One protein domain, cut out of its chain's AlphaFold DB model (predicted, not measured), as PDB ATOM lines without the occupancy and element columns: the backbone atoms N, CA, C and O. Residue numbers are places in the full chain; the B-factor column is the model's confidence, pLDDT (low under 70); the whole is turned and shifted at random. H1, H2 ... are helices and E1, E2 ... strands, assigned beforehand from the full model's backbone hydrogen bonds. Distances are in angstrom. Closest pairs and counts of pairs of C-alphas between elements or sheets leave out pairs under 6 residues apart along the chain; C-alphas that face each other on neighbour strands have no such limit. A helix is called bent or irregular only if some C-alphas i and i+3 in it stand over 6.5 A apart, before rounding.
ATOM      1  N   ASN A  70     218.072 240.362 380.629       92.19
ATOM      2  CA  ASN A  70     218.495 239.541 381.761       92.19
ATOM      3  C   ASN A  70     217.820 240.008 383.059       92.19
ATOM      4  O   ASN A  70     218.388 240.818 383.797       92.19
ATOM      5  N   ILE A  71     216.628 239.485 383.377       91.75
ATOM      6  CA  ILE A  71     215.887 239.873 384.593       91.75
ATOM      7  C   ILE A  71     215.734 238.753 385.627       91.75
ATOM      8  O   ILE A  71     215.705 237.558 385.326       91.75
ATOM      9  N   LYS A  72     215.587 239.147 386.895       86.00
ATOM     10  CA  LYS A  72     215.057 238.291 387.965       86.00
ATOM     11  C   LYS A  72     213.534 238.242 387.855       86.00
ATOM     12  O   LYS A  72     212.872 239.280 387.808       86.00
ATOM     13  N   HIS A  73     212.972 237.038 387.850       72.56
ATOM     14  CA  HIS A  73     211.524 236.848 387.827       72.56
ATOM     15  C   HIS A  73     210.963 237.086 389.234       72.56
ATOM     16  O   HIS A  73     211.064 236.250 390.126       72.56
ATOM     17  N   GLY A  74     210.418 238.279 389.444       65.81
ATOM     18  CA  GLY A  74     209.818 238.723 390.697       65.81
ATOM     19  C   GLY A  74     208.955 239.960 390.456       65.81
ATOM     20  O   GLY A  74     208.857 240.437 389.328       65.81
ATOM     21  N   ARG A  75     208.344 240.515 391.511       56.75
ATOM     22  CA  ARG A  75     207.358 241.612 391.386       56.75
ATOM     23  C   ARG A  75     207.870 242.869 390.664       56.75
ATOM     24  O   ARG A  75     207.047 243.621 390.159       56.75
ATOM     25  N   ASN A  76     209.188 243.090 390.618       63.31
ATOM     26  CA  ASN A  76     209.792 244.338 390.140       63.31
ATOM     27  C   ASN A  76     210.754 244.169 388.943       63.31
ATOM     28  O   ASN A  76     211.505 245.105 388.697       63.31
ATOM     29  N   ALA A  77     210.782 243.012 388.257       75.56
ATOM     30  CA  ALA A  77     211.658 242.737 387.097       75.56
ATOM     31  C   ALA A  77     213.066 243.372 387.224       75.56
ATOM     32  O   ALA A  77     213.410 244.332 386.536       75.56
ATOM     33  N   GLN A  78     213.865 242.886 388.179       83.62
ATOM     34  CA  GLN A  78     215.173 243.478 388.488       83.62
ATOM     35  C   GLN A  78     216.237 243.041 387.479       83.62
ATOM     36  O   GLN A  78     216.322 241.855 387.161       83.62
ATOM     37  N   SER A  79     217.071 243.978 387.032       88.50
ATOM     38  CA  SER A  79     218.160 243.727 386.083       88.50
ATOM     39  C   SER A  79     219.308 242.953 386.729       88.50
ATOM     40  O   SER A  79     219.928 243.435 387.676       88.50
ATOM     41  N   LYS A  80     219.611 241.766 386.195       91.12
ATOM     42  CA  LYS A  80     220.808 240.987 386.555       91.12
ATOM     43  C   LYS A  80     222.070 241.586 385.931       91.12
ATOM     44  O   LYS A  80     223.151 241.500 386.503       91.12
ATOM     45  N   SER A  81     221.924 242.202 384.759       89.31
ATOM     46  CA  SER A  81     223.024 242.832 384.036       89.31
ATOM     47  C   SER A  81     223.523 244.095 384.729       89.31
ATOM     48  O   SER A  81     224.721 244.218 384.949       89.31
ATOM     49  N   ALA A  82     222.625 244.984 385.161       88.38
ATOM     50  CA  ALA A  82     223.019 246.185 385.901       88.38
ATOM     51  C   ALA A  82     223.671 245.848 387.256       88.38
ATOM     52  O   ALA A  82     224.607 246.525 387.681       88.38
ATOM     53  N   GLU A  83     223.205 244.787 387.926       90.94
ATOM     54  CA  GLU A  83     223.820 244.269 389.155       90.94
ATOM     55  C   GLU A  83     225.253 243.789 388.896       90.94
ATOM     56  O   GLU A  83     226.169 244.211 389.601       90.94
ATOM     57  N   LEU A  84     225.466 242.989 387.845       92.44
ATOM     58  CA  LEU A  84     226.799 242.518 387.469       92.44
ATOM     59  C   LEU A  84     227.732 243.678 387.093       92.44
ATOM     60  O   LEU A  84     228.836 243.756 387.623       92.44
ATOM     61  N   THR A  85     227.285 244.620 386.257       90.75
ATOM     62  CA  THR A  85     228.082 245.801 385.883       90.75
ATOM     63  C   THR A  85     228.439 246.655 387.106       90.75
ATOM     64  O   THR A  85     229.558 247.157 387.204       90.75
ATOM     65  N   SER A  86     227.531 246.777 388.080       90.25
ATOM     66  CA  SER A  86     227.803 247.498 389.332       90.25
ATOM     67  C   SER A  86     228.887 246.812 390.168       90.25
ATOM     68  O   SER A  86     229.760 247.491 390.707       90.25
ATOM     69  N   VAL A  87     228.864 245.475 390.249       91.94
ATOM     70  CA  VAL A  87     229.915 244.686 390.914       91.94
ATOM     71  C   VAL A  87     231.253 244.858 390.193       91.94
ATOM     72  O   VAL A  87     232.241 245.210 390.832       91.94
ATOM     73  N   MET A  88     231.272 244.715 388.864       92.25
ATOM     74  CA  MET A  88     232.478 244.901 388.047       92.25
ATOM     75  C   MET A  88     233.096 246.290 388.243       92.25
ATOM     76  O   MET A  88     234.309 246.412 388.398       92.25
ATOM     77  N   LYS A  89     232.271 247.345 388.283       90.75
ATOM     78  CA  LYS A  89     232.737 248.716 388.525       90.75
ATOM     79  C   LYS A  89     233.333 248.876 389.924       90.75
ATOM     80  O   LYS A  89     234.409 249.454 390.061       90.75
ATOM     81  N   ALA A  90     232.665 248.350 390.948       91.62
ATOM     82  CA  ALA A  90     233.149 248.428 392.323       91.62
ATOM     83  C   ALA A  90     234.482 247.686 392.509       91.62
ATOM     84  O   ALA A  90     235.360 248.160 393.229       91.62
ATOM     85  N   ASP A  91     234.649 246.536 391.860       92.44
ATOM     86  CA  ASP A  91     235.900 245.783 391.902       92.44
ATOM     87  C   ASP A  91     237.002 246.482 391.103       92.44
ATOM     88  O   ASP A  91     238.119 246.616 391.601       92.44
ATOM     89  N   TYR A  92     236.688 247.037 389.929       90.38
ATOM     90  CA  TYR A  92     237.625 247.862 389.167       90.38
ATOM     91  C   TYR A  92     238.147 249.051 389.989       90.38
ATOM     92  O   TYR A  92     239.355 249.270 390.060       90.38
ATOM     93  N   GLU A  93     237.269 249.785 390.678       92.44
ATOM     94  CA  GLU A  93     237.661 250.914 391.532       92.44
ATOM     95  C   GLU A  93     238.613 250.499 392.670       92.44
ATOM     96  O   GLU A  93     239.517 251.260 393.021       92.44
ATOM     97  N   LYS A  94     238.463 249.282 393.210       91.75
ATOM     98  CA  LYS A  94     239.385 248.714 394.211       91.75
ATOM     99  C   LYS A  94     240.704 248.237 393.599       91.75
ATOM    100  O   LYS A  94     241.740 248.321 394.258       91.75
ATOM    101  N   LEU A  95     240.675 247.730 392.367       91.31
ATOM    102  CA  LEU A  95     241.850 247.208 391.665       91.31
ATOM    103  C   LEU A  95     242.763 248.319 391.149       91.31
ATOM    104  O   LEU A  95     243.978 248.168 391.213       91.31
ATOM    105  N   VAL A  96     242.218 249.439 390.665       91.81
ATOM    106  CA  VAL A  96     243.006 250.511 390.026       91.81
ATOM    107  C   VAL A  96     244.186 251.004 390.883       91.81
ATOM    108  O   VAL A  96     245.285 251.127 390.339       91.81
ATOM    109  N   PRO A  97     244.038 251.286 392.192       93.38
ATOM    110  CA  PRO A  97     245.171 251.680 393.029       93.38
ATOM    111  C   PRO A  97     246.243 250.589 393.155       93.38
ATOM    112  O   PRO A  97     247.426 250.913 393.165       93.38
ATOM    113  N   ARG A  98     245.839 249.314 393.215       94.06
ATOM    114  CA  ARG A  98     246.747 248.163 393.340       94.06
ATOM    115  C   ARG A  98     247.471 247.868 392.029       94.06
ATOM    116  O   ARG A  98     248.668 247.620 392.043       94.06
ATOM    117  N   LEU A  99     246.782 248.000 390.894       89.06
ATOM    118  CA  LEU A  99     247.381 247.909 389.559       89.06
ATOM    119  C   LEU A  99     248.466 248.970 389.356       89.06
ATOM    120  O   LEU A  99     249.510 248.678 388.796       89.06
ATOM    121  N   LYS A 100     248.257 250.196 389.855       90.75
ATOM    122  CA  LYS A 100     249.276 251.261 389.807       90.75
ATOM    123  C   LYS A 100     250.495 250.988 390.690       90.75
ATOM    124  O   LYS A 100     251.520 251.634 390.499       90.75
ATOM    125  N   ALA A 101     250.356 250.105 391.673       92.31
ATOM    126  CA  ALA A 101     251.418 249.700 392.582       92.31
ATOM    127  C   ALA A 101     252.051 248.352 392.187       92.31
ATOM    128  O   ALA A 101     252.844 247.828 392.964       92.31
ATOM    129  N   ASP A 102     251.685 247.790 391.025       87.19
ATOM    130  CA  ASP A 102     252.069 246.443 390.575       87.19
ATOM    131  C   ASP A 102     251.765 245.335 391.615       87.19
ATOM    132  O   ASP A 102     252.457 244.324 391.706       87.19
ATOM    133  N   ASP A 103     250.692 245.517 392.396       89.44
ATOM    134  CA  ASP A 103     250.264 244.659 393.519       89.44
ATOM    135  C   ASP A 103     249.085 243.727 393.147       89.44
ATOM    136  O   ASP A 103     248.247 243.351 393.974       89.44
ATOM    137  N   VAL A 104     248.953 243.391 391.863       87.69
ATOM    138  CA  VAL A 104     247.906 242.490 391.357       87.69
ATOM    139  C   VAL A 104     248.540 241.456 390.441       87.69
ATOM    140  O   VAL A 104     249.185 241.803 389.452       87.69
ATOM    141  N   SER A 105     248.344 240.175 390.751       88.56
ATOM    142  CA  SER A 105     248.851 239.091 389.912       88.56
ATOM    143  C   SER A 105     247.984 238.896 388.663       88.56
ATOM    144  O   SER A 105     246.782 239.184 388.651       88.56
ATOM    145  N   SER A 106     248.573 238.342 387.600       87.00
ATOM    146  CA  SER A 106     247.816 237.936 386.406       87.00
ATOM    147  C   SER A 106     246.734 236.902 386.728       87.00
ATOM    148  O   SER A 106     245.684 236.907 386.093       87.00
ATOM    149  N   GLU A 107     246.963 236.054 387.731       88.94
ATOM    150  CA  GLU A 107     246.002 235.055 388.208       88.94
ATOM    151  C   GLU A 107     244.776 235.691 388.867       88.94
ATOM    152  O   GLU A 107     243.649 235.281 388.596       88.94
ATOM    153  N   GLU A 108     244.972 236.724 389.690       91.00
ATOM    154  CA  GLU A 108     243.874 237.462 390.318       91.00
ATOM    155  C   GLU A 108     243.007 238.151 389.255       91.00
ATOM    156  O   GLU A 108     241.781 238.015 389.265       91.00
ATOM    157  N   MET A 109     243.635 238.823 388.282       89.81
ATOM    158  CA  MET A 109     242.914 239.445 387.165       89.81
ATOM    159  C   MET A 109     242.156 238.414 386.328       89.81
ATOM    160  O   MET A 109     240.981 238.613 386.014       89.81
ATOM    161  N   ALA A 110     242.808 237.298 385.997       91.62
ATOM    162  CA  ALA A 110     242.192 236.197 385.271       91.62
ATOM    163  C   ALA A 110     240.979 235.631 386.017       91.62
ATOM    164  O   ALA A 110     239.945 235.397 385.400       91.62
ATOM    165  N   SER A 111     241.086 235.474 387.340       92.44
ATOM    166  CA  SER A 111     240.020 234.961 388.213       92.44
ATOM    167  C   SER A 111     238.801 235.864 388.223       92.44
ATOM    168  O   SER A 111     237.673 235.389 388.097       92.44
ATOM    169  N   LEU A 112     239.011 237.176 388.310       93.00
ATOM    170  CA  LEU A 112     237.921 238.144 388.237       93.00
ATOM    171  C   LEU A 112     237.223 238.099 386.876       93.00
ATOM    172  O   LEU A 112     236.000 237.974 386.820       93.00
ATOM    173  N   VAL A 113     237.991 238.123 385.781       92.31
ATOM    174  CA  VAL A 113     237.438 238.047 384.420       92.31
ATOM    175  C   VAL A 113     236.676 236.739 384.206       92.31
ATOM    176  O   VAL A 113     235.539 236.772 383.737       92.31
ATOM    177  N   ALA A 114     237.254 235.599 384.591       94.31
ATOM    178  CA  ALA A 114     236.627 234.288 384.461       94.31
ATOM    179  C   ALA A 114     235.281 234.232 385.199       94.31
ATOM    180  O   ALA A 114     234.279 233.789 384.633       94.31
ATOM    181  N   ASN A 115     235.232 234.754 386.428       94.56
ATOM    182  CA  ASN A 115     234.006 234.820 387.218       94.56
ATOM    183  C   ASN A 115     232.943 235.709 386.560       94.56
ATOM    184  O   ASN A 115     231.787 235.297 386.461       94.56
ATOM    185  N   TYR A 116     233.310 236.896 386.063       94.50
ATOM    186  CA  TYR A 116     232.354 237.767 385.372       94.50
ATOM    187  C   TYR A 116     231.799 237.125 384.103       94.50
ATOM    188  O   TYR A 116     230.591 237.180 383.883       94.50
ATOM    189  N   VAL A 117     232.649 236.479 383.298       93.12
ATOM    190  CA  VAL A 117     232.214 235.784 382.079       93.12
ATOM    191  C   VAL A 117     231.304 234.603 382.422       93.12
ATOM    192  O   VAL A 117     230.263 234.445 381.789       93.12
ATOM    193  N   SER A 118     231.630 233.818 383.453       94.56
ATOM    194  CA  SER A 118     230.790 232.694 383.887       94.56
ATOM    195  C   SER A 118     229.409 233.159 384.372       94.56
ATOM    196  O   SER A 118     228.380 232.630 383.946       94.56
ATOM    197  N   VAL A 119     229.350 234.217 385.191       94.44
ATOM    198  CA  VAL A 119     228.080 234.801 385.659       94.44
ATOM    199  C   VAL A 119     227.288 235.420 384.503       94.44
ATOM    200  O   VAL A 119     226.072 235.233 384.418       94.44
ATOM    201  N   ALA A 120     227.954 236.128 383.590       92.38
ATOM    202  CA  ALA A 120     227.331 236.676 382.389       92.38
ATOM    203  C   ALA A 120     226.710 235.573 381.525       92.38
ATOM    204  O   ALA A 120     225.552 235.697 381.116       92.38
ATOM    205  N   LYS A 121     227.445 234.475 381.302       91.56
ATOM    206  CA  LYS A 121     226.962 233.331 380.528       91.56
ATOM    207  C   LYS A 121     225.769 232.667 381.204       91.56
ATOM    208  O   LYS A 121     224.773 232.399 380.540       91.56
ATOM    209  N   TYR A 122     225.817 232.505 382.523       92.38
ATOM    210  CA  TYR A 122     224.688 232.005 383.302       92.38
ATOM    211  C   TYR A 122     223.437 232.875 383.161       92.38
ATOM    212  O   TYR A 122     222.338 232.358 382.936       92.38
ATOM    213  N   HIS A 123     223.585 234.199 383.249       92.50
ATOM    214  CA  HIS A 123     222.475 235.126 383.044       92.50
ATOM    215  C   HIS A 123     221.879 235.010 381.639       92.50
ATOM    216  O   HIS A 123     220.658 234.912 381.535       92.50
ATOM    217  N   GLN A 124     222.729 234.964 380.608       90.12
ATOM    218  CA  GLN A 124     222.329 234.793 379.209       90.12
ATOM    219  C   GLN A 124     221.574 233.466 379.004       90.12
ATOM    220  O   GLN A 124     220.466 233.450 378.479       90.12
ATOM    221  N   SER A 125     222.126 232.355 379.500       90.06
ATOM    222  CA  SER A 125     221.532 231.015 379.420       90.06
ATOM    223  C   SER A 125     220.199 230.884 380.159       90.06
ATOM    224  O   SER A 125     219.395 230.013 379.845       90.06
ATOM    225  N   CYS A 126     219.945 231.726 381.158       90.31
ATOM    226  CA  CYS A 126     218.691 231.725 381.907       90.31
ATOM    227  C   CYS A 126     217.653 232.725 381.383       90.31
ATOM    228  O   CYS A 126     216.594 232.831 382.004       90.31
ATOM    229  N   PRO A 266     214.036 229.756 378.366       90.12
ATOM    230  CA  PRO A 266     215.415 229.850 377.912       90.12
ATOM    231  C   PRO A 266     215.773 228.688 376.988       90.12
ATOM    232  O   PRO A 266     215.358 227.555 377.224       90.12
ATOM    233  N   PHE A 267     216.557 228.962 375.946       86.75
ATOM    234  CA  PHE A 267     216.935 227.934 374.977       86.75
ATOM    235  C   PHE A 267     217.765 226.813 375.616       86.75
ATOM    236  O   PHE A 267     217.440 225.641 375.462       86.75
ATOM    237  N   LEU A 268     218.818 227.181 376.352       85.69
ATOM    238  CA  LEU A 268     219.699 226.272 377.089       85.69
ATOM    239  C   LEU A 268     219.862 226.796 378.509       85.69
ATOM    240  O   LEU A 268     220.713 227.647 378.771       85.69
ATOM    241  N   LYS A 269     219.036 226.288 379.424       88.44
ATOM    242  CA  LYS A 269     219.056 226.713 380.821       88.44
ATOM    243  C   LYS A 269     220.226 226.073 381.563       88.44
ATOM    244  O   LYS A 269     220.323 224.852 381.659       88.44
ATOM    245  N   GLN A 270     221.071 226.908 382.157       91.06
ATOM    246  CA  GLN A 270     222.085 226.454 383.105       91.06
ATOM    247  C   GLN A 270     221.471 226.245 384.492       91.06
ATOM    248  O   GLN A 270     220.672 227.054 384.972       91.06
ATOM    249  N   SER A 271     221.858 225.152 385.152       90.69
ATOM    250  CA  SER A 271     221.406 224.831 386.513       90.69
ATOM    251  C   SER A 271     222.097 225.693 387.577       90.69
ATOM    252  O   SER A 271     221.478 226.068 388.574       90.69
ATOM    253  N   ARG A 272     223.360 226.059 387.337       93.56
ATOM    254  CA  ARG A 272     224.202 226.908 388.188       93.56
ATOM    255  C   ARG A 272     225.187 227.720 387.348       93.56
ATOM    256  O   ARG A 272     225.320 227.484 386.153       93.56
ATOM    257  N   VAL A 273     225.894 228.645 387.993       94.31
ATOM    258  CA  VAL A 273     227.072 229.297 387.406       94.31
ATOM    259  C   VAL A 273     228.145 228.232 387.141       94.31
ATOM    260  O   VAL A 273     228.326 227.321 387.956       94.31
ATOM    261  N   GLY A 274     228.811 228.318 385.990       94.75
ATOM    262  CA  GLY A 274     229.876 227.393 385.608       94.75
ATOM    263  C   GLY A 274     231.129 227.578 386.459       94.75
ATOM    264  O   GLY A 274     231.505 228.711 386.778       94.75
ATOM    265  N   GLU A 275     231.783 226.479 386.823       95.62
ATOM    266  CA  GLU A 275     233.099 226.533 387.457       95.62
ATOM    267  C   GLU A 275     234.144 227.062 386.469       95.62
ATOM    268  O   GLU A 275     234.000 226.930 385.249       95.62
ATOM    269  N   THR A 276     235.181 227.708 386.999       95.81
ATOM    270  CA  THR A 276     236.250 228.298 386.194       95.81
ATOM    271  C   THR A 276     237.586 227.659 386.543       95.81
ATOM    272  O   THR A 276     237.910 227.468 387.713       95.81
ATOM    273  N   GLU A 277     238.364 227.325 385.517       94.00
ATOM    274  CA  GLU A 277     239.744 226.863 385.655       94.00
ATOM    275  C   GLU A 277     240.668 227.848 384.951       94.00
ATOM    276  O   GLU A 277     240.417 228.253 383.809       94.00
ATOM    277  N   ILE A 278     241.749 228.224 385.630       94.06
ATOM    278  CA  ILE A 278     242.736 229.171 385.123       94.06
ATOM    279  C   ILE A 278     244.075 228.471 385.031       94.06
ATOM    280  O   ILE A 278     244.583 227.923 386.005       94.06
ATOM    281  N   GLU A 279     244.654 228.525 383.843       92.69
ATOM    282  CA  GLU A 279     245.991 228.029 383.577       92.69
ATOM    283  C   GLU A 279     246.843 229.188 383.059       92.69
ATOM    284  O   GLU A 279     246.592 229.759 381.992       92.69
ATOM    285  N   LEU A 280     247.867 229.540 383.835       89.50
ATOM    286  CA  LEU A 280     248.865 230.524 383.439       89.50
ATOM    287  C   LEU A 280     249.873 229.860 382.498       89.50
ATOM    288  O   LEU A 280     250.613 228.960 382.888       89.50
ATOM    289  N   CYS A 281     249.923 230.325 381.258       86.50
ATOM    290  CA  CYS A 281     251.002 230.041 380.321       86.50
ATOM    291  C   CYS A 281     251.918 231.273 380.233       86.50
ATOM    292  O   CYS A 281     251.491 232.389 380.511       86.50
ATOM    293  N   ALA A 282     253.177 231.082 379.832       83.44
ATOM    294  CA  ALA A 282     254.212 232.124 379.886       83.44
ATOM    295  C   ALA A 282     253.768 233.509 379.362       83.44
ATOM    296  O   ALA A 282     254.033 234.515 380.010       83.44
ATOM    297  N   ASP A 283     253.085 233.557 378.218       87.31
ATOM    298  CA  ASP A 283     252.624 234.781 377.551       87.31
ATOM    299  C   ASP A 283     251.093 234.914 377.479       87.31
ATOM    300  O   ASP A 283     250.582 235.889 376.925       87.31
ATOM    301  N   LYS A 284     250.342 233.947 378.018       87.75
ATOM    302  CA  LYS A 284     248.883 233.884 377.875       87.75
ATOM    303  C   LYS A 284     248.213 233.274 379.097       87.75
ATOM    304  O   LYS A 284     248.778 232.439 379.792       87.75
ATOM    305  N   VAL A 285     246.959 233.634 379.314       88.88
ATOM    306  CA  VAL A 285     246.109 232.991 380.315       88.88
ATOM    307  C   VAL A 285     245.060 232.170 379.579       88.88
ATOM    308  O   VAL A 285     244.310 232.718 378.773       88.88
ATOM    309  N   ASN A 286     244.993 230.870 379.861       91.06
ATOM    310  CA  ASN A 286     243.889 230.035 379.408       91.06
ATOM    311  C   ASN A 286     242.811 230.039 380.496       91.06
ATOM    312  O   ASN A 286     243.074 229.660 381.637       91.06
ATOM    313  N   ILE A 287     241.596 230.447 380.133       92.00
ATOM    314  CA  ILE A 287     240.422 230.389 381.005       92.00
ATOM    315  C   ILE A 287     239.483 229.336 380.428       92.00
ATOM    316  O   ILE A 287     239.037 229.467 379.287       92.00
ATOM    317  N   LYS A 288     239.174 228.301 381.208       93.50
ATOM    318  CA  LYS A 288     238.114 227.343 380.884       93.50
ATOM    319  C   LYS A 288     236.920 227.623 381.776       93.50
ATOM    320  O   LYS A 288     237.074 227.855 382.971       93.50
TER     321      LYS A 288
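AT A GLANCE: This is residues 70 to 126 and 266 to 288 of the 384 residues of an uncharacterized protein of Collinsella sp. TF07-1 (UniProt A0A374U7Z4). A small two-stranded hairpin, E1 and E2, packs on one side of H2, and H1 folds back along the other side of H2, touching it with residues 80 to 88 alone. The result is a flat slab with H2 in the middle, long in the direction of its two helices and spanning 45 by 26 by 13 A. The printed part has 80 residues, with H1, H2, E1 and E2 in that order along the chain and the two strands antiparallel. The class is mixed, helices and strands, and the whole is loose, with a radius of gyration of the C-alphas of 15.2 A.

HOW THE PARTS SIT: Look first at E1, residues 276 to 281, and E2, residues 284 to 288, a hairpin with a tight link, its directions at 159 degrees. There you will find N 279 and O 286 at 2.9 A, within hydrogen-bond range, as are N 281 and O 284 at 2.8 A. Next find H2, residues 106 to 125: its closest C-alphas to E1 are those of Ala 114 and Thr 276, 6.2 A apart. H1, residues 80 to 99, forms a helical hairpin with H2, opposite ways at a shallow tilt of 6 degrees. The two touch, the closest C-alphas being those of Lys 80 and His 123, 7.0 A apart. H1 is apart from E1 and E2. Every O i to N i+4 pair is within hydrogen-bond range in H2, and 14 of 16 are in H1.

IN THESE COORDINATES: Find C-alpha 80 at (220.808, 240.987, 386.555); from there H1 runs 27.6 A, with a kink of 28 degrees near residue 93, and is only just irregular, C-alphas 94 and 97 being 6.6 A apart. H2 spans 28.1 A. E1 spans 16.0 A and E2 13.0 A, ending at C-alpha 288, (238.114, 227.343, 380.884).

THE WHOLE: The C-alphas of Arg 75 and Ala 282, the two farthest apart, are 49.2 A apart. Residues 127 to 265 are not printed, and C-alphas 126 and 266 are 5.5 A apart across the cut. The link from H1 to H2 is short. Before H1, residues 71 to 72 pair antiparallel with residues 78 to 79. The mean pLDDT of the printed part is 89.5, and residues 74 to 76 are under 70.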